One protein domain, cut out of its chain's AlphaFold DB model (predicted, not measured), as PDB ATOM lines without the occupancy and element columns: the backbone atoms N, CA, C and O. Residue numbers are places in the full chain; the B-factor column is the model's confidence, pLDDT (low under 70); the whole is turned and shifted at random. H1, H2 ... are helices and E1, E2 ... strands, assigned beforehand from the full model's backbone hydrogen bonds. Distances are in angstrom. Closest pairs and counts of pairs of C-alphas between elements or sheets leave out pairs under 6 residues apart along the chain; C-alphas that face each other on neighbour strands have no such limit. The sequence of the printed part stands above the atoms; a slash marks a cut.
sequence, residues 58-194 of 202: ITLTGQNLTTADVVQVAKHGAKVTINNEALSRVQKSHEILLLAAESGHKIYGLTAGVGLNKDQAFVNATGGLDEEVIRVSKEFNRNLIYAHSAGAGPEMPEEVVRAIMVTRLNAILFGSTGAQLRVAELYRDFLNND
ATOM      1  N   ILE A  58      96.828 162.030  46.907       97.19
ATOM      2  CA  ILE A  58      95.965 162.335  45.764       97.19
ATOM      3  C   ILE A  58      95.265 161.046  45.339       97.19
ATOM      4  O   ILE A  58      95.915 160.045  45.039       97.19
ATOM      5  N   THR A  59      93.932 161.055  45.326       97.88
ATOM      6  CA  THR A  59      93.138 159.927  44.821       97.88
ATOM      7  C   THR A  59      92.766 160.179  43.369       97.88
ATOM      8  O   THR A  59      92.025 161.111  43.068       97.88
ATOM      9  N   LEU A  60      93.254 159.336  42.461       98.19
ATOM     10  CA  LEU A  60      92.931 159.426  41.044       98.19
ATOM     11  C   LEU A  60      91.654 158.652  40.728       98.19
ATOM     12  O   LEU A  60      91.505 157.476  41.065       98.19
ATOM     13  N   THR A  61      90.749 159.329  40.028       97.88
ATOM     14  CA  THR A  61      89.482 158.767  39.549       97.88
ATOM     15  C   THR A  61      89.437 158.637  38.035       97.88
ATOM     16  O   THR A  61      88.464 158.097  37.530       97.88
ATOM     17  N   GLY A  62      90.426 159.153  37.300       97.38
ATOM     18  CA  GLY A  62      90.421 159.208  35.839       97.38
ATOM     19  C   GLY A  62      89.676 160.401  35.233       97.38
ATOM     20  O   GLY A  62      89.655 160.535  34.016       97.38
ATOM     21  N   GLN A  63      89.052 161.262  36.047       96.62
ATOM     22  CA  GLN A  63      88.166 162.331  35.549       96.62
ATOM     23  C   GLN A  63      88.427 163.707  36.175       96.62
ATOM     24  O   GLN A  63      88.192 164.716  35.521       96.62
ATOM     25  N   ASN A  64      88.939 163.762  37.410       94.06
ATOM     26  CA  ASN A  64      88.973 165.000  38.206       94.06
ATOM     27  C   ASN A  64      90.393 165.417  38.633       94.06
ATOM     28  O   ASN A  64      90.558 166.025  39.685       94.06
ATOM     29  N   LEU A  65      91.423 165.058  37.859       97.44
ATOM     30  CA  LEU A  65      92.799 165.477  38.140       97.44
ATOM     31  C   LEU A  65      92.973 166.966  37.807       97.44
ATOM     32  O   LEU A  65      92.799 167.360  36.654       97.44
ATOM     33  N   THR A  66      93.343 167.782  38.794       98.00
ATOM     34  CA  THR A  66      93.604 169.214  38.584       98.00
ATOM     35  C   THR A  66      95.087 169.497  38.330       98.00
ATOM     36  O   THR A  66      95.962 168.707  38.684       98.00
ATOM     37  N   THR A  67      95.404 170.664  37.761       97.69
ATOM     38  CA  THR A  67      96.801 171.109  37.592       97.69
ATOM     39  C   THR A  67      97.523 171.265  38.931       97.69
ATOM     40  O   THR A  67      98.710 170.957  39.026       97.69
ATOM     41  N   ALA A  68      96.812 171.680  39.984       97.38
ATOM     42  CA  ALA A  68      97.358 171.749  41.334       97.38
ATOM     43  C   ALA A  68      97.760 170.357  41.846       97.38
ATOM     44  O   ALA A  68      98.859 170.201  42.374       97.38
ATOM     45  N   ASP A  69      96.928 169.335  41.634       97.62
ATOM     46  CA  ASP A  69      97.248 167.952  42.013       97.62
ATOM     47  C   ASP A  69      98.466 167.418  41.252       97.62
ATOM     48  O   ASP A  69      99.331 166.773  41.847       97.62
ATOM     49  N   VAL A  70      98.577 167.736  39.957       98.19
ATOM     50  CA  VAL A  70      99.761 167.394  39.155       98.19
ATOM     51  C   VAL A  70     101.015 167.996  39.781       98.19
ATOM     52  O   VAL A  70     101.983 167.272  39.995       98.19
ATOM     53  N   VAL A  71     100.997 169.284  40.144       97.50
ATOM     54  CA  VAL A  71     102.135 169.935  40.818       97.50
ATOM     55  C   VAL A  71     102.440 169.272  42.162       97.50
ATOM     56  O   VAL A  71     103.611 169.051  42.477       97.50
ATOM     57  N   GLN A  72     101.419 168.893  42.937       97.19
ATOM     58  CA  GLN A  72     101.616 168.186  44.205       97.19
ATOM     59  C   GLN A  72     102.337 166.845  44.026       97.19
ATOM     60  O   GLN A  72     103.239 166.537  44.803       97.19
ATOM     61  N   VAL A  73     101.979 166.052  43.016       97.38
ATOM     62  CA  VAL A  73     102.631 164.756  42.759       97.38
ATOM     63  C   VAL A  73     104.023 164.946  42.152       97.38
ATOM     64  O   VAL A  73     104.981 164.295  42.576       97.38
ATOM     65  N   ALA A  74     104.145 165.858  41.188       97.19
ATOM     66  CA  ALA A  74     105.361 166.096  40.423       97.19
ATOM     67  C   ALA A  74     106.478 166.750  41.243       97.19
ATOM     68  O   ALA A  74     107.590 166.238  41.260       97.19
ATOM     69  N   LYS A  75     106.178 167.861  41.932       95.94
ATOM     70  CA  LYS A  75     107.177 168.677  42.644       95.94
ATOM     71  C   LYS A  75     107.245 168.400  44.140       95.94
ATOM     72  O   LYS A  75     108.279 168.632  44.754       95.94
ATOM     73  N   HIS A  76     106.138 167.967  44.739       95.38
ATOM     74  CA  HIS A  76     106.030 167.823  46.195       95.38
ATOM     75  C   HIS A  76     105.938 166.367  46.663       95.38
ATOM     76  O   HIS A  76     105.762 166.130  47.856       95.38
ATOM     77  N   GLY A  77     106.050 165.393  45.751       94.44
ATOM     78  CA  GLY A  77     106.090 163.971  46.102       94.44
ATOM     79  C   GLY A  77     104.805 163.447  46.751       94.44
ATOM     80  O   GLY A  77     104.853 162.484  47.518       94.44
ATOM     81  N   ALA A  78     103.655 164.085  46.493       96.88
ATOM     82  CA  ALA A  78     102.369 163.616  46.998       96.88
ATOM     83  C   ALA A  78     102.117 162.166  46.557       96.88
ATOM     84  O   ALA A  78     102.286 161.827  45.383       96.88
ATOM     85  N   LYS A  79     101.714 161.313  47.504       97.31
ATOM     86  CA  LYS A  79     101.447 159.900  47.220       97.31
ATOM     87  C   LYS A  79     100.121 159.761  46.471       97.31
ATOM     88  O   LYS A  79      99.193 160.550  46.646       97.31
ATOM     89  N   VAL A  80     100.057 158.771  45.595       98.06
ATOM     90  CA  VAL A  80      98.949 158.512  44.683       98.06
ATOM     91  C   VAL A  80      98.203 157.260  45.122       98.06
ATOM     92  O   VAL A  80      98.788 156.205  45.364       98.06
ATOM     93  N   THR A  81      96.884 157.362  45.167       98.19
ATOM     94  CA  THR A  81      95.968 156.231  45.336       98.19
ATOM     95  C   THR A  81      95.006 156.190  44.157       98.19
ATOM     96  O   THR A  81      94.805 157.194  43.472       98.19
ATOM     97  N   ILE A  82      94.432 155.021  43.879       98.38
ATOM     98  CA  ILE A  82      93.491 154.838  42.773       98.38
ATOM     99  C   ILE A  82      92.139 154.468  43.364       98.38
ATOM    100  O   ILE A  82      92.049 153.584  44.212       98.38
ATOM    101  N   ASN A  83      91.087 155.138  42.907       97.38
ATOM    102  CA  ASN A  83      89.726 154.796  43.284       97.38
ATOM    103  C   ASN A  83      89.302 153.430  42.693       97.38
ATOM    104  O   ASN A  83      89.568 153.134  41.527       97.38
ATOM    105  N   ASN A  84      88.586 152.618  43.478       98.00
ATOM    106  CA  ASN A  84      88.162 151.268  43.078       98.00
ATOM    107  C   ASN A  84      87.257 151.248  41.833       98.00
ATOM    108  O   ASN A  84      87.356 150.334  41.017       98.00
ATOM    109  N   GLU A  85      86.404 152.256  41.638       98.00
ATOM    110  CA  GLU A  85      85.566 152.348  40.438       98.00
ATOM    111  C   GLU A  85      86.416 152.597  39.191       98.00
ATOM    112  O   GLU A  85      86.128 152.050  38.128       98.00
ATOM    113  N   ALA A  86      87.496 153.376  39.314       98.06
ATOM    114  CA  ALA A  86      88.430 153.597  38.217       98.06
ATOM    115  C   ALA A  86      89.168 152.305  37.832       98.06
ATOM    116  O   ALA A  86      89.260 151.993  36.645       98.06
ATOM    117  N   LEU A  87      89.604 151.509  38.817       98.00
ATOM    118  CA  LEU A  87      90.167 150.173  38.572       98.00
ATOM    119  C   LEU A  87      89.154 149.263  37.861       98.00
ATOM    120  O   LEU A  87      89.491 148.630  36.863       98.00
ATOM    121  N   SER A  88      87.893 149.260  38.309       98.06
ATOM    122  CA  SER A  88      86.824 148.485  37.667       98.06
ATOM    123  C   SER A  88      86.580 148.908  36.213       98.06
ATOM    124  O   SER A  88      86.361 148.053  35.357       98.06
ATOM    125  N   ARG A  89      86.655 150.208  35.891       97.75
ATOM    126  CA  ARG A  89      86.532 150.677  34.500       97.75
ATOM    127  C   ARG A  89      87.695 150.222  33.624       97.75
ATOM    128  O   ARG A  89      87.452 149.791  32.502       97.75
ATOM    129  N   VAL A  90      88.931 150.286  34.121       98.38
ATOM    130  CA  VAL A  90      90.110 149.794  33.383       98.38
ATOM    131  C   VAL A  90      89.986 148.297  33.104       98.38
ATOM    132  O   VAL A  90      90.141 147.881  31.960       98.38
ATOM    133  N   GLN A  91      89.625 147.512  34.122       98.38
ATOM    134  CA  GLN A  91      89.378 146.073  34.009       98.38
ATOM    135  C   GLN A  91      88.343 145.766  32.910       98.38
ATOM    136  O   GLN A  91      88.648 145.050  31.959       98.38
ATOM    137  N   LYS A  92      87.155 146.380  32.983       98.12
ATOM    138  CA  LYS A  92      86.079 146.186  31.995       98.12
ATOM    139  C   LYS A  92      86.495 146.604  30.585       98.12
ATOM    140  O   LYS A  92      86.173 145.923  29.619       98.12
ATOM    141  N   SER A  93      87.217 147.719  30.459       97.56
ATOM    142  CA  SER A  93      87.744 148.194  29.175       97.56
ATOM    143  C   SER A  93      88.675 147.165  28.533       97.56
ATOM    144  O   SER A  93      88.573 146.898  27.337       97.56
ATOM    145  N   HIS A  94      89.553 146.560  29.336       97.06
ATOM    146  CA  HIS A  94      90.465 145.522  28.877       97.06
ATOM    147  C   HIS A  94      89.728 144.236  28.477       97.06
ATOM    148  O   HIS A  94      90.010 143.674  27.423       97.06
ATOM    149  N   GLU A  95      88.747 143.801  29.268       96.50
ATOM    150  CA  GLU A  95      87.928 142.618  28.968       96.50
ATOM    151  C   GLU A  95      87.153 142.775  27.653       96.50
ATOM    152  O   GLU A  95      87.165 141.873  26.820       96.50
ATOM    153  N   ILE A  96      86.548 143.945  27.416       95.75
ATOM    154  CA  ILE A  96      85.853 144.251  26.155       95.75
ATOM    155  C   ILE A  96      86.822 144.203  24.969       95.75
ATOM    156  O   ILE A  96      86.479 143.661  23.918       95.75
ATOM    157  N   LEU A  97      88.032 144.751  25.129       93.12
ATOM    158  CA  LEU A  97      89.062 144.722  24.090       93.12
ATOM    159  C   LEU A  97      89.437 143.279  23.716       93.12
ATOM    160  O   LEU A  97      89.514 142.955  22.529       93.12
ATOM    161  N   LEU A  98      89.649 142.419  24.716       91.62
ATOM    162  CA  LEU A  98      89.989 141.012  24.499       91.62
ATOM    163  C   LEU A  98      88.834 140.234  23.869       91.62
ATOM    164  O   LEU A  98      89.068 139.510  22.909       91.62
ATOM    165  N   LEU A  99      87.598 140.436  24.334       92.56
ATOM    166  CA  LEU A  99      86.415 139.798  23.750       92.56
ATOM    167  C   LEU A  99      86.239 140.177  22.273       92.56
ATOM    168  O   LEU A  99      85.934 139.328  21.434       92.56
ATOM    169  N   ALA A 100      86.445 141.453  21.934       90.56
ATOM    170  CA  ALA A 100      86.370 141.915  20.553       90.56
ATOM    171  C   ALA A 100      87.456 141.260  19.684       90.56
ATOM    172  O   ALA A 100      87.149 140.804  18.578       90.56
ATOM    173  N   ALA A 101      88.689 141.168  20.194       88.56
ATOM    174  CA  ALA A 101      89.797 140.501  19.512       88.56
ATOM    175  C   ALA A 101      89.532 138.999  19.319       88.56
ATOM    176  O   ALA A 101      89.715 138.482  18.220       88.56
ATOM    177  N   GLU A 102      89.037 138.318  20.354       88.19
ATOM    178  CA  GLU A 102      88.663 136.902  20.315       88.19
ATOM    179  C   GLU A 102      87.528 136.638  19.320       88.19
ATOM    180  O   GLU A 102      87.558 135.645  18.599       88.19
ATOM    181  N   SER A 103      86.577 137.565  19.207       88.75
ATOM    182  CA  SER A 103      85.483 137.508  18.228       88.75
ATOM    183  C   SER A 103      85.928 137.847  16.794       88.75
ATOM    184  O   SER A 103      85.091 137.986  15.907       88.75
ATOM    185  N   GLY A 104      87.232 138.030  16.564       85.69
ATOM    186  CA  GLY A 104      87.817 138.283  15.250       85.69
ATOM    187  C   GLY A 104      87.679 139.717  14.736       85.69
ATOM    188  O   GLY A 104      87.857 139.971  13.543       85.69
ATOM    189  N   HIS A 105      87.374 140.687  15.604       87.00
ATOM    190  CA  HIS A 105      87.313 142.084  15.179       87.00
ATOM    191  C   HIS A 105      88.712 142.627  14.859       87.00
ATOM    192  O   HIS A 105      89.686 142.426  15.594       87.00
ATOM    193  N   LYS A 106      88.798 143.400  13.772       86.88
ATOM    194  CA  LYS A 106      90.008 144.139  13.410       86.88
ATOM    195  C   LYS A 106      90.153 145.362  14.321       86.88
ATOM    196  O   LYS A 106      89.353 146.290  14.247       86.88
ATOM    197  N   ILE A 107      91.190 145.371  15.153       88.56
ATOM    198  CA  ILE A 107      91.450 146.397  16.164       88.56
ATOM    199  C   ILE A 107      92.826 147.007  15.894       88.56
ATOM    200  O   ILE A 107      93.853 146.323  15.940       88.56
ATOM    201  N   TYR A 108      92.835 148.309  15.614       88.62
ATOM    202  CA  TYR A 108      94.044 149.090  15.356       88.62
ATOM    203  C   TYR A 108      95.019 149.014  16.538       88.62
ATOM    204  O   TYR A 108      94.645 149.304  17.673       88.62
ATOM    205  N   GLY A 109      96.270 148.638  16.270       85.62
ATOM    206  CA  GLY A 109      97.320 148.510  17.281       85.62
ATOM    207  C   GLY A 109      97.260 147.240  18.135       85.62
ATOM    208  O   GLY A 109      98.124 147.069  18.989       85.62
ATOM    209  N   LEU A 110      96.293 146.344  17.901       85.94
ATOM    210  CA  LEU A 110      96.187 145.063  18.609       85.94
ATOM    211  C   LEU A 110      96.189 143.860  17.659       85.94
ATOM    212  O   LEU A 110      97.047 142.991  17.789       85.94
ATOM    213  N   THR A 111      95.240 143.815  16.717       85.19
ATOM    214  CA  THR A 111      95.135 142.760  15.686       85.19
ATOM    215  C   THR A 111      95.461 143.285  14.283       85.19
ATOM    216  O   THR A 111      95.764 142.512  13.374       85.19
ATOM    217  N   ALA A 112      95.462 144.610  14.107       85.69
ATOM    218  CA  ALA A 112      95.892 145.303  12.899       85.69
ATOM    219  C   ALA A 112      97.036 146.271  13.184       85.69
ATOM    220  O   ALA A 112      97.151 146.798  14.292       85.69
ATOM    221  N   GLY A 113      97.861 146.520  12.166       84.81
ATOM    222  CA  GLY A 113      98.999 147.427  12.246       84.81
ATOM    223  C   GLY A 113      98.613 148.866  12.590       84.81
ATOM    224  O   GLY A 113      97.444 149.224  12.746       84.81
ATOM    225  N   VAL A 114      99.632 149.715  12.701       87.31
ATOM    226  CA  VAL A 114      99.489 151.142  13.016       87.31
ATOM    227  C   VAL A 114     100.046 152.011  11.891       87.31
ATOM    228  O   VAL A 114     100.855 151.555  11.080       87.31
ATOM    229  N   GLY A 115      99.618 153.273  11.827       88.62
ATOM    230  CA  GLY A 115     100.106 154.246  10.849       88.62
ATOM    231  C   GLY A 115      99.885 153.788   9.405       88.62
ATOM    232  O   GLY A 115      98.786 153.369   9.040       88.62
ATOM    233  N   LEU A 116     100.943 153.835   8.590       85.44
ATOM    234  CA  LEU A 116     100.908 153.366   7.197       85.44
ATOM    235  C   LEU A 116     100.558 151.873   7.074       85.44
ATOM    236  O   LEU A 116     100.030 151.453   6.050       85.44
ATOM    237  N   ASN A 117     100.773 151.088   8.133       85.00
ATOM    238  CA  ASN A 117     100.484 149.656   8.167       85.00
ATOM    239  C   ASN A 117      99.097 149.331   8.745       85.00
ATOM    240  O   ASN A 117      98.811 148.165   8.999       85.00
ATOM    241  N   LYS A 118      98.213 150.320   8.944       82.88
ATOM    242  CA  LYS A 118      96.863 150.118   9.516       82.88
ATOM    243  C   LYS A 118      96.002 149.091   8.774       82.88
ATOM    244  O   LYS A 118      95.114 148.465   9.353       82.88
ATOM    245  N   ASP A 119      96.261 148.924   7.480       84.75
ATOM    246  CA  ASP A 119      95.505 148.010   6.633       84.75
ATOM    247  C   ASP A 119      96.061 146.578   6.695       84.75
ATOM    248  O   ASP A 119      95.326 145.638   6.396       84.75
ATOM    249  N   GLN A 120      97.284 146.398   7.209       80.69
ATOM    250  CA  GLN A 120      97.938 145.103   7.388       80.69
ATOM    251  C   GLN A 120      97.469 144.427   8.682       80.69
ATOM    252  O   GLN A 120      97.535 145.014   9.765       80.69
ATOM    253  N   ALA A 121      97.009 143.184   8.579       76.19
ATOM    254  CA  ALA A 121      96.809 142.319   9.736       76.19
ATOM    255  C   ALA A 121      98.111 141.554   9.996       76.19
ATOM    256  O   ALA A 121      98.622 140.892   9.098       76.19
ATOM    257  N   PHE A 122      98.659 141.664  11.206       73.00
ATOM    258  CA  PHE A 122      99.837 140.888  11.619       73.00
ATOM    259  C   PHE A 122      99.460 139.710  12.529       73.00
ATOM    260  O   PHE A 122     100.290 138.851  12.794       73.00
ATOM    261  N   VAL A 123      98.201 139.656  12.972       71.69
ATOM    262  CA  VAL A 123      97.593 138.524  13.674       71.69
ATOM    263  C   VAL A 123      96.388 138.073  12.862       71.69
ATOM    264  O   VAL A 123      95.539 138.895  12.508       71.69
ATOM    265  N   ASN A 124      96.283 136.772  12.589       66.19
ATOM    266  CA  ASN A 124      95.081 136.211  11.989       66.19
ATOM    267  C   ASN A 124      94.026 135.965  13.077       66.19
ATOM    268  O   ASN A 124      93.888 134.856  13.582       66.19
ATOM    269  N   ALA A 125      93.307 137.014  13.473       62.06
ATOM    270  CA  ALA A 125      92.183 136.894  14.396       62.06
ATOM    271  C   ALA A 125      90.950 136.358  13.642       62.06
ATOM    272  O   ALA A 125      89.963 137.058  13.455       62.06
ATOM    273  N   THR A 126      91.006 135.117  13.158       62.88
ATOM    274  CA  THR A 126      89.862 134.416  12.535       62.88
ATOM    275  C   THR A 126      88.872 133.848  13.559       62.88
ATOM    276  O   THR A 126      88.026 133.031  13.207       62.88
ATOM    277  N   GLY A 127      88.967 134.288  14.816       61.81
ATOM    278  CA  GLY A 127      88.265 133.727  15.967       61.81
ATOM    279  C   GLY A 127      89.239 132.981  16.879       61.81
ATOM    280  O   GLY A 127      89.880 132.030  16.438       61.81
ATOM    281  N   GLY A 128      89.351 133.420  18.134       71.88
ATOM    282  CA  GLY A 128      90.233 132.838  19.153       71.88
ATOM    283  C   GLY A 128      91.507 133.645  19.450       71.88
ATOM    284  O   GLY A 128      92.081 134.295  18.577       71.88
ATOM    285  N   LEU A 129      91.948 133.595  20.710       80.88
ATOM    286  CA  LEU A 129      93.235 134.114  21.193       80.88
ATOM    287  C   LEU A 129      94.152 132.940  21.562       80.88
ATOM    288  O   LEU A 129      94.411 132.692  22.739       80.88
ATOM    289  N   ASP A 130      94.598 132.180  20.562       86.38
ATOM    290  CA  ASP A 130      95.544 131.088  20.797       86.38
ATOM    291  C   ASP A 130      96.939 131.600  21.218       86.38
ATOM    292  O   ASP A 130      97.243 132.801  21.199       86.38
ATOM    293  N   GLU A 131      97.803 130.680  21.651       88.19
ATOM    294  CA  GLU A 131      99.140 131.025  22.141       88.19
ATOM    295  C   GLU A 131      99.995 131.744  21.091       88.19
ATOM    296  O   GLU A 131     100.768 132.641  21.440       88.19
ATOM    297  N   GLU A 132      99.838 131.399  19.811       85.50
ATOM    298  CA  GLU A 132     100.608 131.985  18.715       85.50
ATOM    299  C   GLU A 132     100.153 133.420  18.431       85.50
ATOM    300  O   GLU A 132     100.981 134.331  18.351       85.50
ATOM    301  N   VAL A 133      98.841 133.657  18.386       84.06
ATOM    302  CA  VAL A 133      98.226 134.988  18.297       84.06
ATOM    303  C   VAL A 133      98.728 135.890  19.426       84.06
ATOM    304  O   VAL A 133      99.175 137.018  19.184       84.06
ATOM    305  N   ILE A 134      98.709 135.390  20.666       86.94
ATOM    306  CA  ILE A 134      99.194 136.130  21.836       86.94
ATOM    307  C   ILE A 134     100.696 136.421  21.708       86.94
ATOM    308  O   ILE A 134     101.135 137.535  22.015       86.94
ATOM    309  N   ARG A 135     101.497 135.449  21.259       90.38
ATOM    310  CA  ARG A 135     102.947 135.601  21.074       90.38
ATOM    311  C   ARG A 135     103.270 136.677  20.038       90.38
ATOM    312  O   ARG A 135     104.068 137.568  20.329       90.38
ATOM    313  N   VAL A 136     102.627 136.635  18.872       88.38
ATOM    314  CA  VAL A 136     102.824 137.617  17.796       88.38
ATOM    315  C   VAL A 136     102.372 139.013  18.234       88.38
ATOM    316  O   VAL A 136     103.089 139.987  18.007       88.38
ATOM    317  N   SER A 137     101.237 139.126  18.933       87.69
ATOM    318  CA  SER A 137     100.766 140.411  19.467       87.69
ATOM    319  C   SER A 137     101.740 141.014  20.491       87.69
ATOM    320  O   SER A 137     102.027 142.213  20.448       87.69
ATOM    321  N   LYS A 138     102.315 140.193  21.382       90.44
ATOM    322  CA  LYS A 138     103.351 140.637  22.332       90.44
ATOM    323  C   LYS A 138     104.604 141.140  21.618       90.44
ATOM    324  O   LYS A 138     105.119 142.196  21.983       90.44
ATOM    325  N   GLU A 139     105.070 140.412  20.607       91.88
ATOM    326  CA  GLU A 139     106.248 140.793  19.825       91.88
ATOM    327  C   GLU A 139     106.020 142.109  19.072       91.88
ATOM    328  O   GLU A 139     106.849 143.018  19.128       91.88
ATOM    329  N   PHE A 140     104.849 142.267  18.451       90.25
ATOM    330  CA  PHE A 140     104.454 143.517  17.809       90.25
ATOM    331  C   PHE A 140     104.482 144.702  18.786       90.25
ATOM    332  O   PHE A 140     105.112 145.719  18.504       90.25
ATOM    333  N   ASN A 141     103.858 144.564  19.962       90.50
ATOM    334  CA  ASN A 141     103.820 145.632  20.966       90.50
ATOM    335  C   ASN A 141     105.213 145.964  21.528       90.50
ATOM    336  O   ASN A 141     105.521 147.136  21.746       90.50
ATOM    337  N   ARG A 142     106.082 144.963  21.716       93.81
ATOM    338  CA  ARG A 142     107.487 145.182  22.097       93.81
ATOM    339  C   ARG A 142     108.227 145.988  21.027       93.81
ATOM    340  O   ARG A 142     108.883 146.975  21.354       93.81
ATOM    341  N   ASN A 143     108.092 145.607  19.762       92.25
ATOM    342  CA  ASN A 143     108.763 146.294  18.662       92.25
ATOM    343  C   ASN A 143     108.222 147.706  18.433       92.25
ATOM    344  O   ASN A 143     108.995 148.591  18.073       92.25
ATOM    345  N   LEU A 144     106.941 147.963  18.720       91.25
ATOM    346  CA  LEU A 144     106.412 149.327  18.737       91.25
ATOM    347  C   LEU A 144     107.120 150.201  19.770       91.25
ATOM    348  O   LEU A 144     107.466 151.333  19.446       91.25
ATOM    349  N   ILE A 145     107.376 149.691  20.977       93.19
ATOM    350  CA  ILE A 145     108.125 150.444  21.991       93.19
ATOM    351  C   ILE A 145     109.521 150.774  21.462       93.19
ATOM    352  O   ILE A 145     109.937 151.928  21.529       93.19
ATOM    353  N   TYR A 146     110.222 149.806  20.867       94.06
ATOM    354  CA  TYR A 146     111.556 150.039  20.309       94.06
ATOM    355  C   TYR A 146     111.568 151.026  19.145       94.06
ATOM    356  O   TYR A 146     112.407 151.922  19.125       94.06
ATOM    357  N   ALA A 147     110.607 150.931  18.228       91.25
ATOM    358  CA  ALA A 147     110.491 151.850  17.101       91.25
ATOM    359  C   ALA A 147     110.231 153.307  17.533       91.25
ATOM    360  O   ALA A 147     110.556 154.225  16.786       91.25
ATOM    361  N   HIS A 148     109.668 153.520  18.729       89.88
ATOM    362  CA  HIS A 148     109.407 154.848  19.300       89.88
ATOM    363  C   HIS A 148     110.397 155.233  20.408       89.88
ATOM    364  O   HIS A 148     110.291 156.317  20.974       89.88
ATOM    365  N   SER A 149     111.380 154.380  20.710       90.88
ATOM    366  CA  SER A 149     112.462 154.671  21.660       90.88
ATOM    367  C   SER A 149     113.588 155.440  20.964       90.88
ATOM    368  O   SER A 149     114.755 155.058  21.020       90.88
ATOM    369  N   ALA A 150     113.216 156.509  20.267       88.62
ATOM    370  CA  ALA A 150     114.124 157.425  19.602       88.62
ATOM    371  C   ALA A 150     113.901 158.807  20.212       88.62
ATOM    372  O   ALA A 150     112.863 159.420  19.986       88.62
ATOM    373  N   GLY A 151     114.859 159.255  21.016       89.62
ATOM    374  CA  GLY A 151     114.867 160.590  21.596       89.62
ATOM    375  C   GLY A 151     116.290 161.127  21.668       89.62
ATOM    376  O   GLY A 151     117.256 160.358  21.647       89.62
ATOM    377  N   ALA A 152     116.425 162.444  21.715       94.31
ATOM    378  CA  ALA A 152     117.696 163.149  21.692       94.31
ATOM    379  C   ALA A 152     117.724 164.318  22.687       94.31
ATOM    380  O   ALA A 152     116.709 164.761  23.222       94.31
ATOM    381  N   GLY A 153     118.925 164.852  22.908       95.12
ATOM    382  CA  GLY A 153     119.148 165.979  23.808       95.12
ATOM    383  C   GLY A 153     119.272 165.578  25.281       95.12
ATOM    384  O   GLY A 153     119.476 164.402  25.587       95.12
ATOM    385  N   PRO A 154     119.231 166.566  26.192       96.88
ATOM    386  CA  PRO A 154     119.412 166.325  27.617       96.88
ATOM    387  C   PRO A 154     118.229 165.557  28.217       96.88
ATOM    388  O   PRO A 154     117.126 165.547  27.666       96.88
ATOM    389  N   GLU A 155     118.465 164.952  29.379       97.25
ATOM    390  CA  GLU A 155     117.412 164.338  30.183       97.25
ATOM    391  C   GLU A 155     116.401 165.399  30.638       97.25
ATOM    392  O   GLU A 155     116.756 166.510  31.040       97.25
ATOM    393  N   MET A 156     115.122 165.053  30.557       97.50
ATOM    394  CA  MET A 156     114.034 165.899  31.015       97.50
ATOM    395  C   MET A 156     114.045 166.002  32.551       97.50
ATOM    396  O   MET A 156     114.282 164.991  33.216       97.50
ATOM    397  N   PRO A 157     113.746 167.183  33.138       97.88
ATOM    398  CA  PRO A 157     113.667 167.323  34.590       97.88
ATOM    399  C   PRO A 157     112.679 166.330  35.205       97.88
ATOM    400  O   PRO A 157     111.585 166.111  34.668       97.88
ATOM    401  N   GLU A 158     113.051 165.749  36.344       97.56
ATOM    402  CA  GLU A 158     112.299 164.671  36.987       97.56
ATOM    403  C   GLU A 158     110.845 165.070  37.264       97.56
ATOM    404  O   GLU A 158     109.919 164.297  37.015       97.56
ATOM    405  N   GLU A 159     110.608 166.307  37.707       97.69
ATOM    406  CA  GLU A 159     109.265 166.803  37.983       97.69
ATOM    407  C   GLU A 159     108.381 166.826  36.729       97.69
ATOM    408  O   GLU A 159     107.177 166.580  36.816       97.69
ATOM    409  N   VAL A 160     108.958 167.067  35.549       98.06
ATOM    410  CA  VAL A 160     108.210 167.048  34.288       98.06
ATOM    411  C   VAL A 160     107.858 165.608  33.924       98.06
ATOM    412  O   VAL A 160     106.708 165.329  33.583       98.06
ATOM    413  N   VAL A 161     108.792 164.668  34.084       98.44
ATOM    414  CA  VAL A 161     108.520 163.245  33.843       98.44
ATOM    415  C   VAL A 161     107.458 162.713  34.808       98.44
ATOM    416  O   VAL A 161     106.507 162.052  34.386       98.44
ATOM    417  N   ARG A 162     107.535 163.060  36.094       98.44
ATOM    418  CA  ARG A 162     106.513 162.697  37.086       98.44
ATOM    419  C   ARG A 162     105.148 163.304  36.749       98.44
ATOM    420  O   ARG A 162     104.128 162.628  36.908       98.44
ATOM    421  N   ALA A 163     105.110 164.535  36.233       98.50
ATOM    422  CA  ALA A 163     103.882 165.156  35.733       98.50
ATOM    423  C   ALA A 163     103.293 164.387  34.535       98.50
ATOM    424  O   ALA A 163     102.080 164.148  34.490       98.50
ATOM    425  N   ILE A 164     104.134 163.932  33.600       98.31
ATOM    426  CA  ILE A 164     103.726 163.062  32.486       98.31
ATOM    427  C   ILE A 164     103.148 161.751  33.027       98.31
ATOM    428  O   ILE A 164     102.065 161.336  32.609       98.31
ATOM    429  N   MET A 165     103.818 161.120  33.993       98.69
ATOM    430  CA  MET A 165     103.393 159.846  34.577       98.69
ATOM    431  C   MET A 165     102.031 159.933  35.271       98.69
ATOM    432  O   MET A 165     101.161 159.111  34.986       98.69
ATOM    433  N   VAL A 166     101.808 160.923  36.145       98.56
ATOM    434  CA  VAL A 166     100.516 161.069  36.847       98.56
ATOM    435  C   VAL A 166      99.381 161.408  35.879       98.56
ATOM    436  O   VAL A 166      98.279 160.868  35.994       98.56
ATOM    437  N   THR A 167      99.662 162.234  34.868       98.44
ATOM    438  CA  THR A 167      98.687 162.580  33.826       98.44
ATOM    439  C   THR A 167      98.335 161.352  32.990       98.44
ATOM    440  O   THR A 167      97.159 161.083  32.736       98.44
ATOM    441  N   ARG A 168      99.340 160.553  32.610       98.38
ATOM    442  CA  ARG A 168      99.146 159.318  31.848       98.38
ATOM    443  C   ARG A 168      98.374 158.275  32.646       98.38
ATOM    444  O   ARG A 168      97.460 157.665  32.096       98.38
ATOM    445  N   LEU A 169      98.691 158.109  33.929       98.56
ATOM    446  CA  LEU A 169      97.935 157.249  34.832       98.56
ATOM    447  C   LEU A 169      96.466 157.675  34.884       98.56
ATOM    448  O   LEU A 169      95.584 156.849  34.670       98.56
ATOM    449  N   ASN A 170      96.184 158.964  35.086       98.38
ATOM    450  CA  ASN A 170      94.808 159.451  35.106       98.38
ATOM    451  C   ASN A 170      94.085 159.217  33.764       98.38
ATOM    452  O   ASN A 170      92.926 158.815  33.763       98.38
ATOM    453  N   ALA A 171      94.767 159.371  32.626       98.25
ATOM    454  CA  ALA A 171      94.194 159.049  31.318       98.25
ATOM    455  C   ALA A 171      93.868 157.550  31.159       98.25
ATOM    456  O   ALA A 171      92.818 157.206  30.623       98.25
ATOM    457  N   ILE A 172      94.721 156.648  31.660       98.31
ATOM    458  CA  ILE A 172      94.434 155.202  31.682       98.31
ATOM    459  C   ILE A 172      93.183 154.927  32.528       98.31
ATOM    460  O   ILE A 172      92.284 154.212  32.088       98.31
ATOM    461  N   LEU A 173      93.093 155.551  33.705       98.50
ATOM    462  CA  LEU A 173      91.987 155.393  34.655       98.50
ATOM    463  C   LEU A 173      90.635 155.908  34.147       98.50
ATOM    464  O   LEU A 173      89.600 155.592  34.739       98.50
ATOM    465  N   PHE A 174      90.605 156.670  33.053       97.69
ATOM    466  CA  PHE A 174      89.351 157.002  32.383       97.69
ATOM    467  C   PHE A 174      88.610 155.729  31.929       97.69
ATOM    468  O   PHE A 174      87.391 155.650  32.085       97.69
ATOM    469  N   GLY A 175      89.345 154.689  31.504       95.94
ATOM    470  CA  GLY A 175      88.791 153.369  31.176       95.94
ATOM    471  C   GLY A 175      88.385 153.191  29.711       95.94
ATOM    472  O   GLY A 175      87.444 152.462  29.422       95.94
ATOM    473  N   SER A 176      89.065 153.865  28.783       93.94
ATOM    474  CA  SER A 176      88.830 153.737  27.332       93.94
ATOM    475  C   SER A 176      90.065 153.294  26.542       93.94
ATOM    476  O   SER A 176      90.022 153.223  25.318       93.94
ATOM    477  N   THR A 177      91.176 152.998  27.222       92.25
ATOM    478  CA  THR A 177      92.449 152.633  26.580       92.25
ATOM    479  C   THR A 177      92.582 151.140  26.296       92.25
ATOM    480  O   THR A 177      93.472 150.756  25.542       92.25
ATOM    481  N   GLY A 178      91.766 150.293  26.936       94.50
ATOM    482  CA  GLY A 178      91.911 148.838  26.891       94.50
ATOM    483  C   GLY A 178      93.214 148.313  27.512       94.50
ATOM    484  O   GLY A 178      93.595 147.169  27.270       94.50
ATOM    485  N   ALA A 179      93.920 149.130  28.301       95.75
ATOM    486  CA  ALA A 179      95.153 148.727  28.970       95.75
ATOM    487  C   ALA A 179      94.888 147.710  30.091       95.75
ATOM    488  O   ALA A 179      93.873 147.782  30.782       95.75
ATOM    489  N   GLN A 180      95.844 146.808  30.323       96.00
ATOM    490  CA  GLN A 180      95.803 145.899  31.469       96.00
ATOM    491  C   GLN A 180      95.799 146.679  32.788       96.00
ATOM    492  O   GLN A 180      96.561 147.637  32.949       96.00
ATOM    493  N   LEU A 181      95.022 146.202  33.767       97.25
ATOM    494  CA  LEU A 181      94.945 146.795  35.106       97.25
ATOM    495  C   LEU A 181      96.332 146.991  35.731       97.25
ATOM    496  O   LEU A 181      96.633 148.052  36.281       97.25
ATOM    497  N   ARG A 182      97.207 145.994  35.555       98.00
ATOM    498  CA  ARG A 182      98.571 145.991  36.087       98.00
ATOM    499  C   ARG A 182      99.398 147.198  35.643       98.00
ATOM    500  O   ARG A 182     100.241 147.664  36.400       98.00
ATOM    501  N   VAL A 183      99.152 147.738  34.448       97.69
ATOM    502  CA  VAL A 183      99.859 148.931  33.957       97.69
ATOM    503  C   VAL A 183      99.529 150.141  34.832       97.69
ATOM    504  O   VAL A 183     100.436 150.858  35.243       97.69
ATOM    505  N   ALA A 184      98.253 150.349  35.172       98.19
ATOM    506  CA  ALA A 184      97.843 151.451  36.042       98.19
ATOM    507  C   ALA A 184      98.444 151.321  37.455       98.19
ATOM    508  O   ALA A 184      98.908 152.306  38.030       98.19
ATOM    509  N   GLU A 185      98.488 150.100  37.995       98.31
ATOM    510  CA  GLU A 185      99.119 149.823  39.289       98.31
ATOM    511  C   GLU A 185     100.615 150.133  39.279       98.31
ATOM    512  O   GLU A 185     101.102 150.780  40.201       98.31
ATOM    513  N   LEU A 186     101.334 149.740  38.222       98.44
ATOM    514  CA  LEU A 186     102.766 150.012  38.092       98.44
ATOM    515  C   LEU A 186     103.062 151.513  38.029       98.44
ATOM    516  O   LEU A 186     103.981 151.970  38.697       98.44
ATOM    517  N   TYR A 187     102.262 152.298  37.301       98.44
ATOM    518  CA  TYR A 187     102.396 153.759  37.310       98.44
ATOM    519  C   TYR A 187     102.228 154.343  38.721       98.44
ATOM    520  O   TYR A 187     103.025 155.185  39.132       98.44
ATOM    521  N   ARG A 188     101.209 153.895  39.472       98.44
ATOM    522  CA  ARG A 188     101.003 154.308  40.872       98.44
ATOM    523  C   ARG A 188     102.203 153.925  41.731       98.44
ATOM    524  O   ARG A 188     102.690 154.752  42.497       98.44
ATOM    525  N   ASP A 189     102.660 152.684  41.616       98.50
ATOM    526  CA  ASP A 189     103.750 152.155  42.429       98.50
ATOM    527  C   ASP A 189     105.056 152.890  42.127       98.50
ATOM    528  O   ASP A 189     105.770 153.247  43.058       98.50
ATOM    529  N   PHE A 190     105.339 153.204  40.865       98.56
ATOM    530  CA  PHE A 190     106.522 153.972  40.484       98.56
ATOM    531  C   PHE A 190     106.479 155.396  41.043       98.56
ATOM    532  O   PHE A 190     107.432 155.822  41.689       98.56
ATOM    533  N   LEU A 191     105.346 156.095  40.907       98.06
ATOM    534  CA  LEU A 191     105.154 157.427  41.500       98.06
ATOM    535  C   LEU A 191     105.305 157.412  43.030       98.06
ATOM    536  O   LEU A 191     105.853 158.348  43.611       98.06
ATOM    537  N   ASN A 192     104.824 156.353  43.687       98.12
ATOM    538  CA  ASN A 192     104.869 156.208  45.142       98.12
ATOM    539  C   ASN A 192     106.214 155.726  45.685       98.12
ATOM    540  O   ASN A 192     106.464 155.925  46.872       98.12
ATOM    541  N   ASN A 193     107.053 155.106  44.864       97.50
ATOM    542  CA  ASN A 193     108.395 154.665  45.246       97.50
ATOM    543  C   ASN A 193     109.492 155.558  44.655       97.50
ATOM    544  O   ASN A 193     110.661 155.194  44.719       97.50
ATOM    545  N   ASP A 194     109.112 156.708  44.091       95.75
ATOM    546  CA  ASP A 194     110.032 157.691  43.519       95.75
ATOM    547  C   ASP A 194     110.939 157.081  42.430       95.75
ATOM    548  O   ASP A 194     112.122 157.382  42.307       95.75
TER     549      ASP A 194
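This is residues 58 to 194 of the 202 residues of the protein "Aromatic amino acid lyase" of Okeania sp. SIO3B5 (UniProt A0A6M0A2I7). A small sheet of two strands, E1 and E2, with H1, H4 and H5 gathered round it makes a head at one end of an open frame. The long helix H2 runs out from this head, residues 103 to 130 turn at the far end, and H3 heads back along another side, with a hollow between it and the head; residues 145 to 157, which include the end of H3, stick out and lead back to H4. The printed part has 137 residues, with five named helices and two named strands in the order E1, H1, E2, H2, H3, H4, H5; the class is mostly helix, and the sheet, E1 beside E2, is parallel. The whole is only just compact, close to loose, with a radius of gyration of the C-alphas of 17.2 A and spans of 50 by 40 by 22 A.

Strand E1, residues 58 to 60, begins at C-alpha 58 (95.965, 162.335, 45.764), and strand E2 is residues 79 to 82. Between them lies helix H1, residues 67 to 76, 13.0 A long. H2, residues 84 to 102, is the longest helix at 26.9 A and begins at C-alpha 84 (88.162, 151.268, 43.078). H3, residues 131 to 147, measures 24.2 A; H4, residues 158 to 173, measures 22.5 A; and H5, residues 181 to 192, measures 17.0 A and ends at C-alpha 192 (104.869, 156.208, 45.142).

E1 and E2 are parallel neighbours at 28 degrees, with N 60 and O 81 at 2.8 A and N 81 and O 58 at 2.9 A, within hydrogen-bond range. E1, H1 and E2 form a strand-helix-strand unit, two parallel neighbour strands with a helix between, and its crossover is right-handed. The closest C-alphas of E2 and H5 are those of Lys 79 and Asn 192, 5.4 A apart. H4 is the hub. It touches H1 at a steep tilt of 48 degrees, opposite ways, closest at the C-alphas of Ala 74 and Glu 159, 4.7 A. H4 and H5 form a helical hairpin at a shallow tilt of 29 degrees, closest at the C-alphas of Leu 169 and Ala 184, 5.9 A. H2 touches H4 with residues 86 to 90 alone, closest at the C-alphas of Ala 86 and Leu 173, 5.3 A. H5 touches H2 with residue 181 alone, the closest C-alphas being those of Gln 91 and Leu 181, 5.7 A. H3 touches no helix. In H1, H2, H3, H4 and H5 every O i to N i+4 pair is within hydrogen-bond range.

The two C-alphas farthest apart are those of His 76 and Thr 126, 50.1 A. The printed part has no cut. The link from H2 to H3, 28 residues, is long, and residues 145 to 157, of which 145 to 147 belong to H3, stand free. The mean pLDDT of the printed part is 92.6, and residues 124 to 127 are under 70.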